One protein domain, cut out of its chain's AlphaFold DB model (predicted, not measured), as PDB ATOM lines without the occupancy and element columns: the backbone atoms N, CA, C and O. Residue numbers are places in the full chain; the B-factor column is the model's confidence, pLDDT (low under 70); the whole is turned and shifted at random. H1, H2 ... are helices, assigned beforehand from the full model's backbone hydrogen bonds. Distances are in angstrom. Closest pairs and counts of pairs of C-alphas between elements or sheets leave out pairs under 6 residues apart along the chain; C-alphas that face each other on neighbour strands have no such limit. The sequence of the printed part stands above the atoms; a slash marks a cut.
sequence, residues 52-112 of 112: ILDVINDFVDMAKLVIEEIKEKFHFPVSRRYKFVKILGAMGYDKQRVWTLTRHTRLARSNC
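AT A GLANCE: This is residues 52 to 112 of the 112 residues of an uncharacterized protein of Blautia hydrogenotrophica (strain DSM 10507 / JCM 14656 / S5a33) (UniProt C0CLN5). One long helix, H1, has a V of two shorter helices, H2 and H3, over one side of it, with H3 packing on the middle of H1 and H2 crossing near its later half. The first residues of H1, 52 to 57, stick out free, and a stretch with no named element, residues 103 to 112, follows H3. The printed part has 61 residues with three named helices, H1, H2 and H3 along the chain, and no named strand; its class is all helix. It is only just compact, close to loose, with a radius of gyration of the C-alphas of 12.2 A and spans of 38 by 27 by 25 A.

IN THESE COORDINATES: H1 is residues 52 to 73, 32.0 A from first to last C-alpha, beginning at C-alpha 52 at (52.755, -29.537, 45.529). H2 is residues 80 to 90, 15.5 A long, with C-alpha 80 at (76.395, -29.440, 61.010). H3 is residues 95 to 102, 10.4 A long, ending at C-alpha 102 at (73.357, -29.246, 50.256).

HOW THE PARTS SIT: H1 touches H3 with residues 61 to 65 alone; their closest C-alphas, of Leu 65 and Trp 99, are 7.4 A apart. These two run opposite ways at a steep tilt of 56 degrees. H1 and H2 are close but not clearly touching, the closest C-alphas being those of Glu 68 and Tyr 82 at 6.8 A, and their lines are about perpendicular at 75 degrees. H2 touches H3, closest at the C-alphas of Gly 89 and Lys 95, 5.2 A apart, with a steep tilt of 46 degrees, opposite ways. In H1, H2 and H3 every O i to N i+4 pair is within hydrogen-bond range.

THE WHOLE: The two C-alphas farthest apart, those of Ile 52 and Cys 112, are 39.1 A apart. The printed part has no cut. The link from H1 to H2 is short and that from H2 to H3 is tight. The mean pLDDT of the printed part is 82.9, and residues 106 to 112 are under 70 in this predicted model.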
ATOM      1  N   ILE A  52      53.181 -30.193  44.284       89.94
ATOM      2  CA  ILE A  52      52.755 -29.537  45.529       89.94
ATOM      3  C   ILE A  52      53.644 -29.982  46.696       89.94
ATOM      4  O   ILE A  52      54.128 -29.143  47.452       89.94
ATOM      5  N   LEU A  53      53.903 -31.285  46.823       90.12
ATOM      6  CA  LEU A  53      54.789 -31.821  47.857       90.12
ATOM      7  C   LEU A  53      56.218 -31.289  47.726       90.12
ATOM      8  O   LEU A  53      56.835 -30.977  48.742       90.12
ATOM      9  N   ASP A  54      56.739 -31.161  46.507       89.00
ATOM     10  CA  ASP A  54      58.066 -30.592  46.269       89.00
ATOM     11  C   ASP A  54      58.131 -29.136  46.765       89.00
ATOM     12  O   ASP A  54      59.016 -28.806  47.553       89.00
ATOM     13  N   VAL A  55      57.129 -28.310  46.438       88.12
ATOM     14  CA  VAL A  55      57.033 -26.917  46.918       88.12
ATOM     15  C   VAL A  55      56.937 -26.841  48.445       88.12
ATOM     16  O   VAL A  55      57.613 -26.023  49.070       88.12
ATOM     17  N   ILE A  56      56.126 -27.699  49.071       89.94
ATOM     18  CA  ILE A  56      56.009 -27.745  50.538       89.94
ATOM     19  C   ILE A  56      57.349 -28.132  51.166       89.94
ATOM     20  O   ILE A  56      57.780 -27.513  52.138       89.94
ATOM     21  N   ASN A  57      58.030 -29.137  50.616       87.50
ATOM     22  CA  ASN A  57      59.324 -29.567  51.132       87.50
ATOM     23  C   ASN A  57      60.395 -28.477  50.985       87.50
ATOM     24  O   ASN A  57      61.211 -28.314  51.892       87.50
ATOM     25  N   ASP A  58      60.382 -27.725  49.885       87.12
ATOM     26  CA  ASP A  58      61.267 -26.575  49.677       87.12
ATOM     27  C   ASP A  58      60.998 -25.478  50.714       87.12
ATOM     28  O   ASP A  58      61.930 -24.972  51.344       87.12
ATOM     29  N   PHE A  59      59.723 -25.173  50.969       87.31
ATOM     30  CA  PHE A  59      59.328 -24.210  51.995       87.31
ATOM     31  C   PHE A  59      59.778 -24.644  53.397       87.31
ATOM     32  O   PHE A  59      60.340 -23.849  54.150       87.31
ATOM     33  N   VAL A  60      59.594 -25.922  53.741       88.44
ATOM     34  CA  VAL A  60      60.049 -26.484  55.020       88.44
ATOM     35  C   VAL A  60      61.576 -26.435  55.143       88.44
ATOM     36  O   VAL A  60      62.087 -26.160  56.230       88.44
ATOM     37  N   ASP A  61      62.327 -26.685  54.068       87.44
ATOM     38  CA  ASP A  61      63.794 -26.614  54.102       87.44
ATOM     39  C   ASP A  61      64.291 -25.171  54.279       87.44
ATOM     40  O   ASP A  61      65.229 -24.944  55.046       87.44
ATOM     41  N   MET A  62      63.625 -24.188  53.666       86.56
ATOM     42  CA  MET A  62      63.898 -22.764  53.902       86.56
ATOM     43  C   MET A  62      63.549 -22.343  55.333       86.56
ATOM     44  O   MET A  62      64.341 -21.667  55.989       86.56
ATOM     45  N   ALA A  63      62.415 -22.799  55.871       88.06
ATOM     46  CA  ALA A  63      62.052 -22.544  57.265       88.06
ATOM     47  C   ALA A  63      63.092 -23.121  58.242       88.06
ATOM     48  O   ALA A  63      63.437 -22.479  59.232       88.06
ATOM     49  N   LYS A  64      63.659 -24.299  57.945       89.06
ATOM     50  CA  LYS A  64      64.767 -24.867  58.731       89.06
ATOM     51  C   LYS A  64      66.006 -23.978  58.715       89.06
ATOM     52  O   LYS A  64      66.617 -23.831  59.767       89.06
ATOM     53  N   LEU A  65      66.361 -23.378  57.574       87.75
ATOM     54  CA  LEU A  65      67.485 -22.437  57.507       87.75
ATOM     55  C   LEU A  65      67.264 -21.254  58.461       87.75
ATOM     56  O   LEU A  65      68.142 -20.951  59.265       87.75
ATOM     57  N   VAL A  66      66.068 -20.658  58.442       88.12
ATOM     58  CA  VAL A  66      65.710 -19.544  59.339       88.12
ATOM     59  C   VAL A  66      65.769 -19.967  60.811       88.12
ATOM     60  O   VAL A  66      66.291 -19.234  61.647       88.12
ATOM     61  N   ILE A  67      65.285 -21.166  61.146       89.88
ATOM     62  CA  ILE A  67      65.368 -21.698  62.516       89.88
ATOM     63  C   ILE A  67      66.829 -21.855  62.965       89.88
ATOM     64  O   ILE A  67      67.138 -21.576  64.122       89.88
ATOM     65  N   GLU A  68      67.732 -22.292  62.087       89.31
ATOM     66  CA  GLU A  68      69.163 -22.402  62.410       89.31
ATOM     67  C   GLU A  68      69.812 -21.029  62.628       89.31
ATOM     68  O   GLU A  68      70.568 -20.862  63.585       89.31
ATOM     69  N   GLU A  69      69.462 -20.026  61.818       88.31
ATOM     70  CA  GLU A  69      69.901 -18.638  62.028       88.31
ATOM     71  C   GLU A  69      69.408 -18.079  63.371       88.31
ATOM     72  O   GLU A  69      70.147 -17.393  64.081       88.31
ATOM     73  N   ILE A  70      68.169 -18.397  63.758       88.44
ATOM     74  CA  ILE A  70      67.612 -18.032  65.065       88.44
ATOM     75  C   ILE A  70      68.385 -18.736  66.186       88.44
ATOM     76  O   ILE A  70      68.838 -18.075  67.118       88.44
ATOM     77  N   LYS A  71      68.587 -20.058  66.097       89.19
ATOM     78  CA  LYS A  71      69.360 -20.822  67.093       89.19
ATOM     79  C   LYS A  71      70.750 -20.237  67.298       89.19
ATOM     80  O   LYS A  71      71.182 -20.109  68.439       89.19
ATOM     81  N   GLU A  72      71.416 -19.848  66.214       88.69
ATOM     82  CA  GLU A  72      72.722 -19.201  66.279       88.69
ATOM     83  C   GLU A  72      72.682 -17.889  67.072       88.69
ATOM     84  O   GLU A  72      73.521 -17.690  67.951       88.69
ATOM     85  N   LYS A  73      71.691 -17.024  66.814       89.38
ATOM     86  CA  LYS A  73      71.514 -15.753  67.542       89.38
ATOM     87  C   LYS A  73      71.275 -15.952  69.037       89.38
ATOM     88  O   LYS A  73      71.710 -15.132  69.835       89.38
ATOM     89  N   PHE A  74      70.603 -17.036  69.411       89.44
ATOM     90  CA  PHE A  74      70.343 -17.397  70.805       89.44
ATOM     91  C   PHE A  74      71.423 -18.316  71.409       89.44
ATOM     92  O   PHE A  74      71.207 -18.886  72.474       89.44
ATOM     93  N   HIS A  75      72.578 -18.475  70.748       86.31
ATOM     94  CA  HIS A  75      73.697 -19.321  71.191       86.31
ATOM     95  C   HIS A  75      73.344 -20.805  71.425       86.31
ATOM     96  O   HIS A  75      74.050 -21.519  72.139       86.31
ATOM     97  N   PHE A  76      72.286 -21.305  70.784       84.38
ATOM     98  CA  PHE A  76      71.947 -22.726  70.780       84.38
ATOM     99  C   PHE A  76      72.832 -23.518  69.803       84.38
ATOM    100  O   PHE A  76      73.334 -22.973  68.813       84.38
ATOM    101  N   PRO A  77      73.009 -24.836  70.023       85.50
ATOM    102  CA  PRO A  77      73.741 -25.683  69.094       85.50
ATOM    103  C   PRO A  77      73.032 -25.755  67.733       85.50
ATOM    104  O   PRO A  77      71.907 -26.247  67.616       85.50
ATOM    105  N   VAL A  78      73.728 -25.288  66.694       87.00
ATOM    106  CA  VAL A  78      73.286 -25.332  65.291       87.00
ATOM    107  C   VAL A  78      73.669 -26.640  64.597       87.00
ATOM    108  O   VAL A  78      74.665 -27.289  64.951       87.00
ATOM    109  N   SER A  79      72.916 -27.024  63.567       84.69
ATOM    110  CA  SER A  79      73.204 -28.235  62.794       84.69
ATOM    111  C   SER A  79      74.526 -28.158  62.019       84.69
ATOM    112  O   SER A  79      74.999 -27.101  61.604       84.69
ATOM    113  N   ARG A  80      75.135 -29.327  61.773       83.25
ATOM    114  CA  ARG A  80      76.395 -29.440  61.010       83.25
ATOM    115  C   ARG A  80      76.268 -28.895  59.584       83.25
ATOM    116  O   ARG A  80      77.187 -28.239  59.105       83.25
ATOM    117  N   ARG A  81      75.122 -29.131  58.930       85.19
ATOM    118  CA  ARG A  81      74.819 -28.587  57.595       85.19
ATOM    119  C   ARG A  81      74.863 -27.062  57.618       85.19
ATOM    120  O   ARG A  81      75.510 -26.472  56.763       85.19
ATOM    121  N   TYR A  82      74.262 -26.433  58.628       85.44
ATOM    122  CA  TYR A  82      74.264 -24.977  58.752       85.44
ATOM    123  C   TYR A  82      75.669 -24.420  58.997       85.44
ATOM    124  O   TYR A  82      76.049 -23.441  58.364       85.44
ATOM    125  N   LYS A  83      76.496 -25.095  59.807       86.38
ATOM    126  CA  LYS A  83      77.915 -24.722  59.972       86.38
ATOM    127  C   LYS A  83      78.674 -24.725  58.642       86.38
ATOM    128  O   LYS A  83      79.423 -23.792  58.373       86.38
ATOM    129  N   PHE A  84      78.455 -25.733  57.797       85.56
ATOM    130  CA  PHE A  84      79.060 -25.794  56.463       85.56
ATOM    131  C   PHE A  84      78.575 -24.653  55.556       85.56
ATOM    132  O   PHE A  84      79.387 -23.956  54.949       85.56
ATOM    133  N   VAL A  85      77.263 -24.401  55.528       87.19
ATOM    134  CA  VAL A  85      76.675 -23.279  54.775       87.19
ATOM    135  C   VAL A  85      77.204 -21.934  55.264       87.19
ATOM    136  O   VAL A  85      77.490 -21.060  54.452       87.19
ATOM    137  N   LYS A  86      77.408 -21.769  56.573       87.62
ATOM    138  CA  LYS A  86      77.998 -20.565  57.160       87.62
ATOM    139  C   LYS A  86      79.438 -20.342  56.691       87.62
ATOM    140  O   LYS A  86      79.771 -19.211  56.350       87.62
ATOM    141  N   ILE A  87      80.268 -21.389  56.656       88.69
ATOM    142  CA  ILE A  87      81.660 -21.302  56.177       88.69
ATOM    143  C   ILE A  87      81.691 -20.854  54.714       88.69
ATOM    144  O   ILE A  87      82.399 -19.909  54.379       88.69
ATOM    145  N   LEU A  88      80.879 -21.476  53.857       87.62
ATOM    146  CA  LEU A  88      80.778 -21.073  52.453       87.62
ATOM    147  C   LEU A  88      80.199 -19.659  52.305       87.62
ATOM    148  O   LEU A  88      80.677 -18.878  51.489       87.62
ATOM    149  N   GLY A  89      79.238 -19.288  53.150       87.50
ATOM    150  CA  GLY A  89      78.731 -17.922  53.235       87.50
ATOM    151  C   GLY A  89      79.820 -16.897  53.556       87.50
ATOM    152  O   GLY A  89      79.866 -15.836  52.941       87.50
ATOM    153  N   ALA A  90      80.738 -17.223  54.470       88.25
ATOM    154  CA  ALA A  90      81.879 -16.369  54.804       88.25
ATOM    155  C   ALA A  90      82.895 -16.241  53.652       88.25
ATOM    156  O   ALA A  90      83.601 -15.243  53.573       88.25
ATOM    157  N   MET A  91      82.937 -17.214  52.736       90.19
ATOM    158  CA  MET A  91      83.732 -17.157  51.501       90.19
ATOM    159  C   MET A  91      83.050 -16.362  50.371       90.19
ATOM    160  O   MET A  91      83.596 -16.272  49.276       90.19
ATOM    161  N   GLY A  92      81.864 -15.789  50.617       87.69
ATOM    162  CA  GLY A  92      81.125 -14.970  49.650       87.69
ATOM    163  C   GLY A  92      80.060 -15.721  48.847       87.69
ATOM    164  O   GLY A  92      79.451 -15.134  47.955       87.69
ATOM    165  N   TYR A  93      79.798 -16.998  49.146       88.56
ATOM    166  CA  TYR A  93      78.699 -17.726  48.510       88.56
ATOM    167  C   TYR A  93      77.344 -17.345  49.117       88.56
ATOM    168  O   TYR A  93      77.216 -17.115  50.317       88.56
ATOM    169  N   ASP A  94      76.295 -17.348  48.296       88.06
ATOM    170  CA  ASP A  94      74.934 -17.156  48.793       88.06
ATOM    171  C   ASP A  94      74.500 -18.343  49.673       88.06
ATOM    172  O   ASP A  94      74.407 -19.489  49.217       88.06
ATOM    173  N   LYS A  95      74.211 -18.053  50.947       85.44
ATOM    174  CA  LYS A  95      73.807 -19.040  51.953       85.44
ATOM    175  C   LYS A  95      72.544 -19.793  51.551       85.44
ATOM    176  O   LYS A  95      72.486 -21.001  51.772       85.44
ATOM    177  N   GLN A  96      71.559 -19.120  50.953       84.69
ATOM    178  CA  GLN A  96      70.304 -19.767  50.556       84.69
ATOM    179  C   GLN A  96      70.560 -20.779  49.442       84.69
ATOM    180  O   GLN A  96      70.166 -21.941  49.540       84.69
ATOM    181  N   ARG A  97      71.321 -20.373  48.424       85.56
ATOM    182  CA  ARG A  97      71.702 -21.253  47.318       85.56
ATOM    183  C   ARG A  97      72.514 -22.461  47.786       85.56
ATOM    184  O   ARG A  97      72.235 -23.586  47.373       85.56
ATOM    185  N   VAL A  98      73.494 -22.252  48.663       86.81
ATOM    186  CA  VAL A  98      74.314 -23.336  49.232       86.81
ATOM    187  C   VAL A  98      73.474 -24.265  50.110       86.81
ATOM    188  O   VAL A  98      73.650 -25.485  50.061       86.81
ATOM    189  N   TRP A  99      72.533 -23.723  50.885       87.38
ATOM    190  CA  TRP A  99      71.593 -24.524  51.662       87.38
ATOM    191  C   TRP A  99      70.795 -25.443  50.745       87.38
ATOM    192  O   TRP A  99      70.896 -26.659  50.897       87.38
ATOM    193  N   THR A 100      70.119 -24.914  49.727       85.31
ATOM    194  CA  THR A 100      69.323 -25.719  48.787       85.31
ATOM    195  C   THR A 100      70.153 -26.811  48.106       85.31
ATOM    196  O   THR A 100      69.735 -27.968  48.062       85.31
ATOM    197  N   LEU A 101      71.373 -26.490  47.656       85.00
ATOM    198  CA  LEU A 101      72.274 -27.462  47.019       85.00
ATOM    199  C   LEU A 101      72.717 -28.583  47.969       85.00
ATOM    200  O   LEU A 101      72.874 -29.730  47.554       85.00
ATOM    201  N   THR A 102      72.889 -28.276  49.255       82.62
ATOM    202  CA  THR A 102      73.357 -29.246  50.256       82.62
ATOM    203  C   THR A 102      72.239 -30.079  50.890       82.62
ATOM    204  O   THR A 102      72.508 -30.933  51.739       82.62
ATOM    205  N   ARG A 103      70.975 -29.891  50.477       78.00
ATOM    206  CA  ARG A 103      69.810 -30.621  51.017       78.00
ATOM    207  C   ARG A 103      69.898 -32.131  50.847       78.00
ATOM    208  O   ARG A 103      69.489 -32.878  51.733       78.00
ATOM    209  N   HIS A 104      70.432 -32.575  49.715       75.31
ATOM    210  CA  HIS A 104      70.533 -33.993  49.369       75.31
ATOM    211  C   HIS A 104      71.947 -34.552  49.538       75.31
ATOM    212  O   HIS A 104      72.152 -35.763  49.442       75.31
ATOM    213  N   THR A 105      72.929 -33.697  49.831       72.69
ATOM    214  CA  THR A 105      74.299 -34.140  50.076       72.69
ATOM    215  C   THR A 105      74.413 -34.708  51.482       72.69
ATOM    216  O   THR A 105      74.232 -34.002  52.477       72.69
ATOM    217  N   ARG A 106      74.766 -35.988  51.580       62.69
ATOM    218  CA  ARG A 106      75.234 -36.565  52.840       62.69
ATOM    219  C   ARG A 106      76.652 -36.057  53.067       62.69
ATOM    220  O   ARG A 106      77.599 -36.618  52.527       62.69
ATOM    221  N   LEU A 107      76.790 -34.970  53.827       63.31
ATOM    222  CA  LEU A 107      78.101 -34.529  54.300       63.31
ATOM    223  C   LEU A 107      78.760 -35.704  55.029       63.31
ATOM    224  O   LEU A 107      78.116 -36.348  55.865       63.31
ATOM    225  N   ALA A 108      80.008 -36.006  54.665       58.88
ATOM    226  CA  ALA A 108      80.750 -37.114  55.241       58.88
ATOM    227  C   ALA A 108      80.720 -37.000  56.773       58.88
ATOM    228  O   ALA A 108      81.068 -35.966  57.348       58.88
ATOM    229  N   ARG A 109      80.243 -38.054  57.443       53.31
ATOM    230  CA  ARG A 109      80.325 -38.153  58.899       53.31
ATOM    231  C   ARG A 109      81.782 -38.451  59.230       53.31
ATOM    232  O   ARG A 109      82.198 -39.596  59.104       53.31
ATOM    233  N   SER A 110      82.553 -37.449  59.644       48.09
ATOM    234  CA  SER A 110      83.735 -37.758  60.442       48.09
ATOM    235  C   SER A 110      83.227 -38.277  61.788       48.09
ATOM    236  O   SER A 110      82.462 -37.596  62.481       48.09
ATOM    237  N   ASN A 111      83.561 -39.528  62.102       44.53
ATOM    238  CA  ASN A 111      83.486 -40.026  63.467       44.53
ATOM    239  C   ASN A 111      84.580 -39.286  64.242       44.53
ATOM    240  O   ASN A 111      85.761 -39.574  64.063       44.53
ATOM    241  N   CYS A 112      84.174 -38.286  65.013       42.34
ATOM    242  CA  CYS A 112      84.971 -37.686  66.071       42.34
ATOM    243  C   CYS A 112      84.168 -37.864  67.352       42.34
ATOM    244  O   CYS A 112      82.948 -37.565  67.294       42.34
TER     245      CYS A 112